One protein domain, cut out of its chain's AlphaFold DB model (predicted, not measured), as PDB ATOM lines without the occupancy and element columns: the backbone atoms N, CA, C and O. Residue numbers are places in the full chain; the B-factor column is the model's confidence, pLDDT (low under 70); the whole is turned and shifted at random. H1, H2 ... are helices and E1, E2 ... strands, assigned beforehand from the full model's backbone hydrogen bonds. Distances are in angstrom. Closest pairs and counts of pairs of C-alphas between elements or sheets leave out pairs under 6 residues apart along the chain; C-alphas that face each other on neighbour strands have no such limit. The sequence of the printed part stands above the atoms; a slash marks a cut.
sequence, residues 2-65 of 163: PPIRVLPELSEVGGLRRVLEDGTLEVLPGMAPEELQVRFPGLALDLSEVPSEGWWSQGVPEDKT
ATOM      1  N   PRO A   2     -22.554   2.951  12.508       70.69
ATOM      2  CA  PRO A   2     -22.492   1.996  11.402       70.69
ATOM      3  C   PRO A   2     -21.666   0.770  11.829       70.69
ATOM      4  O   PRO A   2     -20.701   0.945  12.580       70.69
ATOM      5  N   PRO A   3     -22.050  -0.449  11.417       80.25
ATOM      6  CA  PRO A   3     -21.328  -1.646  11.816       80.25
ATOM      7  C   PRO A   3     -19.905  -1.638  11.250       80.25
ATOM      8  O   PRO A   3     -19.675  -1.232  10.109       80.25
ATOM      9  N   ILE A   4     -18.947  -2.091  12.056       87.50
ATOM     10  CA  ILE A   4     -17.580  -2.366  11.619       87.50
ATOM     11  C   ILE A   4     -17.623  -3.710  10.903       87.50
ATOM     12  O   ILE A   4     -17.877  -4.740  11.525       87.50
ATOM     13  N   ARG A   5     -17.390  -3.694   9.592       89.00
ATOM     14  CA  ARG A   5     -17.304  -4.917   8.800       89.00
ATOM     15  C   ARG A   5     -15.939  -5.556   9.004       89.00
ATOM     16  O   ARG A   5     -14.920  -4.921   8.733       89.00
ATOM     17  N   VAL A   6     -15.934  -6.801   9.460       86.88
ATOM     18  CA  VAL A   6     -14.722  -7.608   9.598       86.88
ATOM     19  C   VAL A   6     -14.694  -8.605   8.450       86.88
ATOM     20  O   VAL A   6     -15.694  -9.251   8.151       86.88
ATOM     21  N   LEU A   7     -13.551  -8.704   7.780       84.62
ATOM     22  CA  LEU A   7     -13.357  -9.583   6.633       84.62
ATOM     23  C   LEU A   7     -12.133 -10.469   6.872       84.62
ATOM     24  O   LEU A   7     -11.174 -10.002   7.489       84.62
ATOM     25  N   PRO A   8     -12.119 -11.711   6.353       79.25
ATOM     26  CA  PRO A   8     -10.920 -12.534   6.349       79.25
ATOM     27  C   PRO A   8      -9.765 -11.820   5.646       79.25
ATOM     28  O   PRO A   8      -9.873 -11.427   4.478       79.25
ATOM     29  N   GLU A   9      -8.653 -11.688   6.354       75.56
ATOM     30  CA  GLU A   9      -7.421 -11.102   5.839       75.56
ATOM     31  C   GLU A   9      -6.437 -12.208   5.425       75.56
ATOM     32  O   GLU A   9      -6.730 -13.396   5.553       75.56
ATOM     33  N   LEU A  10      -5.290 -11.840   4.853       75.44
ATOM     34  CA  LEU A  10      -4.215 -12.795   4.635       75.44
ATOM     35  C   LEU A  10      -3.441 -13.076   5.926       75.44
ATOM     36  O   LEU A  10      -3.232 -12.193   6.758       75.44
ATOM     37  N   SER A  11      -2.934 -14.299   6.049       70.50
ATOM     38  CA  SER A  11      -1.885 -14.589   7.024       70.50
ATOM     39  C   SER A  11      -0.524 -14.183   6.465       70.50
ATOM     40  O   SER A  11      -0.023 -14.788   5.513       70.50
ATOM     41  N   GLU A  12       0.060 -13.137   7.054       65.44
ATOM     42  CA  GLU A  12       1.416 -12.673   6.755       65.44
ATOM     43  C   GLU A  12       2.469 -13.317   7.659       65.44
ATOM     44  O   GLU A  12       2.224 -13.722   8.799       65.44
ATOM     45  N   VAL A  13       3.699 -13.364   7.145       57.59
ATOM     46  CA  VAL A  13       4.881 -13.647   7.957       57.59
ATOM     47  C   VAL A  13       5.064 -12.498   8.952       57.59
ATOM     48  O   VAL A  13       5.237 -11.357   8.541       57.59
ATOM     49  N   GLY A  14       5.058 -12.803  10.252       58.09
ATOM     50  CA  GLY A  14       5.256 -11.798  11.308       58.09
ATOM     51  C   GLY A  14       4.155 -11.718  12.367       58.09
ATOM     52  O   GLY A  14       4.165 -10.780  13.156       58.09
ATOM     53  N   GLY A  15       3.228 -12.685  12.407       66.38
ATOM     54  CA  GLY A  15       2.226 -12.784  13.475       66.38
ATOM     55  C   GLY A  15       2.829 -12.742  14.886       66.38
ATOM     56  O   GLY A  15       4.006 -13.058  15.084       66.38
ATOM     57  N   LEU A  16       2.011 -12.348  15.865       71.31
ATOM     58  CA  LEU A  16       2.432 -12.217  17.255       71.31
ATOM     59  C   LEU A  16       2.880 -13.581  17.798       71.31
ATOM     60  O   LEU A  16       2.210 -14.599  17.611       71.31
ATOM     61  N   ARG A  17       4.039 -13.607  18.454       79.56
ATOM     62  CA  ARG A  17       4.611 -14.814  19.052       79.56
ATOM     63  C   ARG A  17       5.055 -14.528  20.471       79.56
ATOM     64  O   ARG A  17       5.544 -13.435  20.756       79.56
ATOM     65  N   ARG A  18       4.931 -15.532  21.329       85.56
ATOM     66  CA  ARG A  18       5.480 -15.540  22.682       85.56
ATOM     67  C   ARG A  18       6.538 -16.634  22.774       85.56
ATOM     68  O   ARG A  18       6.318 -17.746  22.308       85.56
ATOM     69  N   VAL A  19       7.689 -16.303  23.351       89.19
ATOM     70  CA  VAL A  19       8.694 -17.301  23.738       89.19
ATOM     71  C   VAL A  19       8.299 -17.811  25.122       89.19
ATOM     72  O   VAL A  19       8.136 -17.003  26.039       89.19
ATOM     73  N   LEU A  20       8.088 -19.116  25.257       92.62
ATOM     74  CA  LEU A  20       7.815 -19.775  26.534       92.62
ATOM     75  C   LEU A  20       9.121 -20.001  27.315       92.62
ATOM     76  O   LEU A  20      10.213 -19.854  26.771       92.62
ATOM     77  N   GLU A  21       9.019 -20.351  28.600       92.69
ATOM     78  CA  GLU A  21      10.189 -20.529  29.482       92.69
ATOM     79  C   GLU A  21      11.159 -21.620  28.997       92.69
ATOM     80  O   GLU A  21      12.364 -21.518  29.214       92.69
ATOM     81  N   ASP A  22      10.652 -22.633  28.294       93.38
ATOM     82  CA  ASP A  22      11.428 -23.723  27.690       93.38
ATOM     83  C   ASP A  22      12.055 -23.353  26.327       93.38
ATOM     84  O   ASP A  22      12.706 -24.185  25.693       93.38
ATOM     85  N   GLY A  23      11.865 -22.114  25.864       90.25
ATOM     86  CA  GLY A  23      12.322 -21.627  24.561       90.25
ATOM     87  C   GLY A  23      11.375 -21.937  23.397       90.25
ATOM     88  O   GLY A  23      11.663 -21.538  22.264       90.25
ATOM     89  N   THR A  24      10.244 -22.603  23.639       90.88
ATOM     90  CA  THR A  24       9.238 -22.886  22.609       90.88
ATOM     91  C   THR A  24       8.599 -21.589  22.108       90.88
ATOM     92  O   THR A  24       8.250 -20.698  22.884       90.88
ATOM     93  N   LEU A  25       8.420 -21.477  20.787       84.25
ATOM     94  CA  LEU A  25       7.688 -20.374  20.165       84.25
ATOM     95  C   LEU A  25       6.203 -20.714  20.058       84.25
ATOM     96  O   LEU A  25       5.801 -21.535  19.234       84.25
ATOM     97  N   GLU A  26       5.389 -20.025  20.840       85.12
ATOM     98  CA  GLU A  26       3.935 -20.070  20.746       85.12
ATOM     99  C   GLU A  26       3.443 -18.974  19.792       85.12
ATOM    100  O   GLU A  26       3.807 -17.801  19.923       85.12
ATOM    101  N   VAL A  27       2.613 -19.349  18.818       79.00
ATOM    102  CA  VAL A  27       1.924 -18.397  17.937       79.00
ATOM    103  C   VAL A  27       0.654 -17.932  18.635       79.00
ATOM    104  O   VAL A  27      -0.146 -18.757  19.062       79.00
ATOM    105  N   LEU A  28       0.463 -16.617  18.723       78.31
ATOM    106  CA  LEU A  28      -0.736 -16.014  19.291       78.31
ATOM    107  C   LEU A  28      -1.668 -15.608  18.142       78.31
ATOM    108  O   LEU A  28      -1.398 -14.602  17.475       78.31
ATOM    109  N   PRO A  29      -2.718 -16.396  17.850       77.38
ATOM    110  CA  PRO A  29      -3.668 -16.050  16.805       77.38
ATOM    111  C   PRO A  29      -4.494 -14.810  17.175       77.38
ATOM    112  O   PRO A  29      -4.484 -14.336  18.314       77.38
ATOM    113  N   GLY A  30      -5.219 -14.280  16.187       79.38
ATOM    114  CA  GLY A  30      -6.246 -13.271  16.436       79.38
ATOM    115  C   GLY A  30      -7.410 -13.823  17.270       79.38
ATOM    116  O   GLY A  30      -7.462 -15.006  17.578       79.38
ATOM    117  N   MET A  31      -8.358 -12.950  17.618       85.56
ATOM    118  CA  MET A  31      -9.604 -13.340  18.290       85.56
ATOM    119  C   MET A  31     -10.632 -13.866  17.284       85.56
ATOM    120  O   MET A  31     -10.865 -13.226  16.250       85.56
ATOM    121  N   ALA A  32     -11.275 -14.984  17.609       87.44
ATOM    122  CA  ALA A  32     -12.416 -15.542  16.895       87.44
ATOM    123  C   ALA A  32     -13.641 -14.608  16.991       87.44
ATOM    124  O   ALA A  32     -13.687 -13.729  17.860       87.44
ATOM    125  N   PRO A  33     -14.665 -14.779  16.132       89.00
ATOM    126  CA  PRO A  33     -15.859 -13.935  16.153       89.00
ATOM    127  C   PRO A  33     -16.524 -13.808  17.531       89.00
ATOM    128  O   PRO A  33     -16.867 -12.704  17.956       89.00
ATOM    129  N   GLU A  34     -16.665 -14.919  18.252       90.50
ATOM    130  CA  GLU A  34     -17.269 -14.957  19.590       90.50
ATOM    131  C   GLU A  34     -16.422 -14.187  20.614       90.50
ATOM    132  O   GLU A  34     -16.942 -13.384  21.388       90.50
ATOM    133  N   GLU A  35     -15.100 -14.358  20.563       91.31
ATOM    134  CA  GLU A  35     -14.155 -13.655  21.433       91.31
ATOM    135  C   GLU A  35     -14.181 -12.140  21.186       91.31
ATOM    136  O   GLU A  35     -14.155 -11.359  22.140       91.31
ATOM    137  N   LEU A  36     -14.295 -11.709  19.923       90.06
ATOM    138  CA  LEU A  36     -14.442 -10.296  19.562       90.06
ATOM    139  C   LEU A  36     -15.725  -9.690  20.143       90.06
ATOM    140  O   LEU A  36     -15.680  -8.588  20.691       90.06
ATOM    141  N   GLN A  37     -16.853 -10.399  20.055       91.00
ATOM    142  CA  GLN A  37     -18.129  -9.928  20.605       91.00
ATOM    143  C   GLN A  37     -18.085  -9.813  22.132       91.00
ATOM    144  O   GLN A  37     -18.530  -8.807  22.684       91.00
ATOM    145  N   VAL A  38     -17.504 -10.805  22.815       93.88
ATOM    146  CA  VAL A  38     -17.336 -10.787  24.277       93.88
ATOM    147  C   VAL A  38     -16.394  -9.666  24.710       93.88
ATOM    148  O   VAL A  38     -16.653  -8.981  25.700       93.88
ATOM    149  N   ARG A  39     -15.291  -9.463  23.981       93.94
ATOM    150  CA  ARG A  39     -14.284  -8.454  24.323       93.94
ATOM    151  C   ARG A  39     -14.761  -7.031  24.051       93.94
ATOM    152  O   ARG A  39     -14.385  -6.123  24.794       93.94
ATOM    153  N   PHE A  40     -15.572  -6.834  23.013       92.12
ATOM    154  CA  PHE A  40     -16.027  -5.522  22.558       92.12
ATOM    155  C   PHE A  40     -17.558  -5.441  22.424       92.12
ATOM    156  O   PHE A  40     -18.064  -5.120  21.348       92.12
ATOM    157  N   PRO A  41     -18.321  -5.638  23.517       92.06
ATOM    158  CA  PRO A  41     -19.783  -5.734  23.459       92.06
ATOM    159  C   PRO A  41     -20.474  -4.428  23.033       92.06
ATOM    160  O   PRO A  41     -21.638  -4.433  22.647       92.06
ATOM    161  N   GLY A  42     -19.770  -3.292  23.102       91.31
ATOM    162  CA  GLY A  42     -20.270  -1.991  22.652       91.31
ATOM    163  C   GLY A  42     -20.076  -1.710  21.158       91.31
ATOM    164  O   GLY A  42     -20.533  -0.672  20.678       91.31
ATOM    165  N   LEU A  43     -19.380  -2.584  20.420       90.38
ATOM    166  CA  LEU A  43     -19.164  -2.426  18.984       90.38
ATOM    167  C   LEU A  43     -20.195  -3.240  18.200       90.38
ATOM    168  O   LEU A  43     -20.376  -4.431  18.426       90.38
ATOM    169  N   ALA A  44     -20.833  -2.603  17.220       91.12
ATOM    170  CA  ALA A  44     -21.616  -3.316  16.221       91.12
ATOM    171  C   ALA A  44     -20.646  -3.924  15.198       91.12
ATOM    172  O   ALA A  44     -20.159  -3.211  14.323       91.12
ATOM    173  N   LEU A  45     -20.324  -5.208  15.338       90.56
ATOM    174  CA  LEU A  45     -19.448  -5.932  14.414       90.56
ATOM    175  C   LEU A  45     -20.294  -6.733  13.417       90.56
ATOM    176  O   LEU A  45     -21.134  -7.531  13.825       90.56
ATOM    177  N   ASP A  46     -20.055  -6.546  12.120       90.44
ATOM    178  CA  ASP A  46     -20.541  -7.463  11.087       90.44
ATOM    179  C   ASP A  46     -19.461  -8.520  10.833       90.44
ATOM    180  O   ASP A  46     -18.397  -8.220  10.288       90.44
ATOM    181  N   LEU A  47     -19.743  -9.740  11.297       87.88
ATOM    182  CA  LEU A  47     -18.853 -10.903  11.251       87.88
ATOM    183  C   LEU A  47     -19.358 -11.972  10.271       87.88
ATOM    184  O   LEU A  47     -18.863 -13.093  10.290       87.88
ATOM    185  N   SER A  48     -20.351 -11.653   9.434       88.81
ATOM    186  CA  SER A  48     -21.041 -12.627   8.569       88.81
ATOM    187  C   SER A  48     -20.131 -13.343   7.562       88.81
ATOM    188  O   SER A  48     -20.458 -14.436   7.106       88.81
ATOM    189  N   GLU A  49     -18.985 -12.749   7.234       84.75
ATOM    190  CA  GLU A  49     -17.982 -13.310   6.321       84.75
ATOM    191  C   GLU A  49     -16.752 -13.877   7.040       84.75
ATOM    192  O   GLU A  49     -15.826 -14.348   6.378       84.75
ATOM    193  N   VAL A  50     -16.712 -13.828   8.375       84.38
ATOM    194  CA  VAL A  50     -15.609 -14.378   9.167       84.38
ATOM    195  C   VAL A  50     -15.986 -15.787   9.624       84.38
ATOM    196  O   VAL A  50     -16.986 -15.943  10.326       84.38
ATOM    197  N   PRO A  51     -15.204 -16.818   9.263       83.69
ATOM    198  CA  PRO A  51     -15.425 -18.167   9.768       83.69
ATOM    199  C   PRO A  51     -15.356 -18.231  11.299       83.69
ATOM    200  O   PRO A  51     -14.655 -17.441  11.935       83.69
ATOM    201  N   SER A  52     -16.050 -19.196  11.902       83.31
ATOM    202  CA  SER A  52     -16.070 -19.385  13.361       83.31
ATOM    203  C   SER A  52     -14.679 -19.622  13.950       83.31
ATOM    204  O   SER A  52     -14.384 -19.178  15.054       83.31
ATOM    205  N   GLU A  53     -13.807 -20.278  13.189       78.31
ATOM    206  CA  GLU A  53     -12.416 -20.559  13.534       78.31
ATOM    207  C   GLU A  53     -11.503 -19.327  13.476       78.31
ATOM    208  O   GLU A  53     -10.341 -19.418  13.870       78.31
ATOM    209  N   GLY A  54     -12.017 -18.192  12.993       76.00
ATOM    210  CA  GLY A  54     -11.293 -16.936  12.905       76.00
ATOM    211  C   GLY A  54     -11.024 -16.455  11.484       76.00
ATOM    212  O   GLY A  54     -11.281 -17.114  10.482       76.00
ATOM    213  N   TRP A  55     -10.468 -15.250  11.408       72.94
ATOM    214  CA  TRP A  55     -10.103 -14.579  10.160       72.94
ATOM    215  C   TRP A  55      -8.682 -14.928   9.670       72.94
ATOM    216  O   TRP A  55      -8.249 -14.383   8.656       72.94
ATOM    217  N   TRP A  56      -7.954 -15.809  10.373       70.62
ATOM    218  CA  TRP A  56      -6.561 -16.191  10.092       70.62
ATOM    219  C   TRP A  56      -6.437 -17.658   9.639       70.62
ATOM    220  O   TRP A  56      -7.148 -18.539  10.111       70.62
ATOM    221  N   SER A  57      -5.467 -17.959   8.771       62.22
ATOM    222  CA  SER A  57      -5.241 -19.298   8.190       62.22
ATOM    223  C   SER A  57      -4.466 -20.275   9.098       62.22
ATOM    224  O   SER A  57      -3.657 -21.070   8.614       62.22
ATOM    225  N   GLN A  58      -4.660 -20.207  10.421       60.38
ATOM    226  CA  GLN A  58      -3.984 -21.084  11.401       60.38
ATOM    227  C   GLN A  58      -2.445 -21.134  11.240       60.38
ATOM    228  O   GLN A  58      -1.803 -22.160  11.442       60.38
ATOM    229  N   GLY A  59      -1.835 -20.010  10.846       56.00
ATOM    230  CA  GLY A  59      -0.378 -19.870  10.762       56.00
ATOM    231  C   GLY A  59       0.269 -20.404   9.481       56.00
ATOM    232  O   GLY A  59       1.497 -20.383   9.394       56.00
ATOM    233  N   VAL A  60      -0.506 -20.839   8.479       62.09
ATOM    234  CA  VAL A  60       0.031 -21.168   7.149       62.09
ATOM    235  C   VAL A  60       0.135 -19.883   6.322       62.09
ATOM    236  O   VAL A  60      -0.909 -19.335   5.951       62.09
ATOM    237  N   PRO A  61       1.351 -19.399   5.984       65.38
ATOM    238  CA  PRO A  61       1.499 -18.206   5.162       65.38
ATOM    239  C   PRO A  61       0.874 -18.441   3.788       65.38
ATOM    240  O   PRO A  61       1.288 -19.329   3.034       65.38
ATOM    241  N   GLU A  62      -0.152 -17.660   3.467       71.81
ATOM    242  CA  GLU A  62      -0.940 -17.870   2.252       71.81
ATOM    243  C   GLU A  62      -0.166 -17.481   0.984       71.81
ATOM    244  O   GLU A  62      -0.385 -18.030  -0.094       71.81
ATOM    245  N   ASP A  63       0.803 -16.580   1.108       71.06
ATOM    246  CA  ASP A  63       1.650 -16.110   0.014       71.06
ATOM    247  C   ASP A  63       2.610 -17.184  -0.534       71.06
ATOM    248  O   ASP A  63       3.084 -17.078  -1.674       71.06
ATOM    249  N   LYS A  64       2.855 -18.251   0.235       72.12
ATOM    250  CA  LYS A  64       3.775 -19.336  -0.138       72.12
ATOM    251  C   LYS A  64       3.154 -20.389  -1.052       72.12
ATOM    252  O   LYS A  64       3.896 -21.074  -1.753       72.12
ATOM    253  N   THR A  65       1.827 -20.492  -1.118       78.12
ATOM    254  CA  THR A  65       1.134 -21.479  -1.967       78.12
ATOM    255  C   THR A  65       0.458 -20.812  -3.164       78.12
ATOM    256  O   THR A  65       0.016 -19.668  -3.081       78.12
TER     257      THR A  65
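Overview. This is residues 2 to 65 of the 163 residues of the protein "Hypothetical protein" of Alexandrium catenella (UniProt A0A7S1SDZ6). This is a flat, loose fold with little regular structure: loops run lengthwise, with the small hairpin E1 and E2 toward one end and the short helix H1 toward the other. Residues 2 to 16 lead to the hairpin, and residues 40 to 65 fold back from H1. The 64 printed residues hold E1, E2 and H1 in that order, a mixed class with 13 residues in named elements; the sheet E1 - E2 is antiparallel, the radius of gyration of the C-alphas is 13.9 A and the spans are 43 by 31 by 17 A.

Arrangement. Look first at residues 4 to 5, paired parallel with residues 45 to 46. E1, residues 17 to 19, and E2, residues 25 to 27, form an antiparallel hairpin at 154 degrees; N 18 and O 26 are 2.9 A apart, within hydrogen-bond range. H1, residues 33 to 39, is apart from E1; in H1 every O i to N i+4 pair is within hydrogen-bond range.

Along the chain. Find C-alpha 17 at (4.611, -14.814, 19.052), where E1 begins its 6.7 A. E2 spans 6.5 A. H1 runs 10.0 A to C-alpha 39 at (-14.284, -8.454, 24.323).

Size, cuts and confidence. The farthest C-alphas, Pro 2 and Asp 22, are 45.6 A apart. The printed part has no cut, and both links are tight. Look for pLDDT under 70 at residues 12 to 15 and 57 to 61.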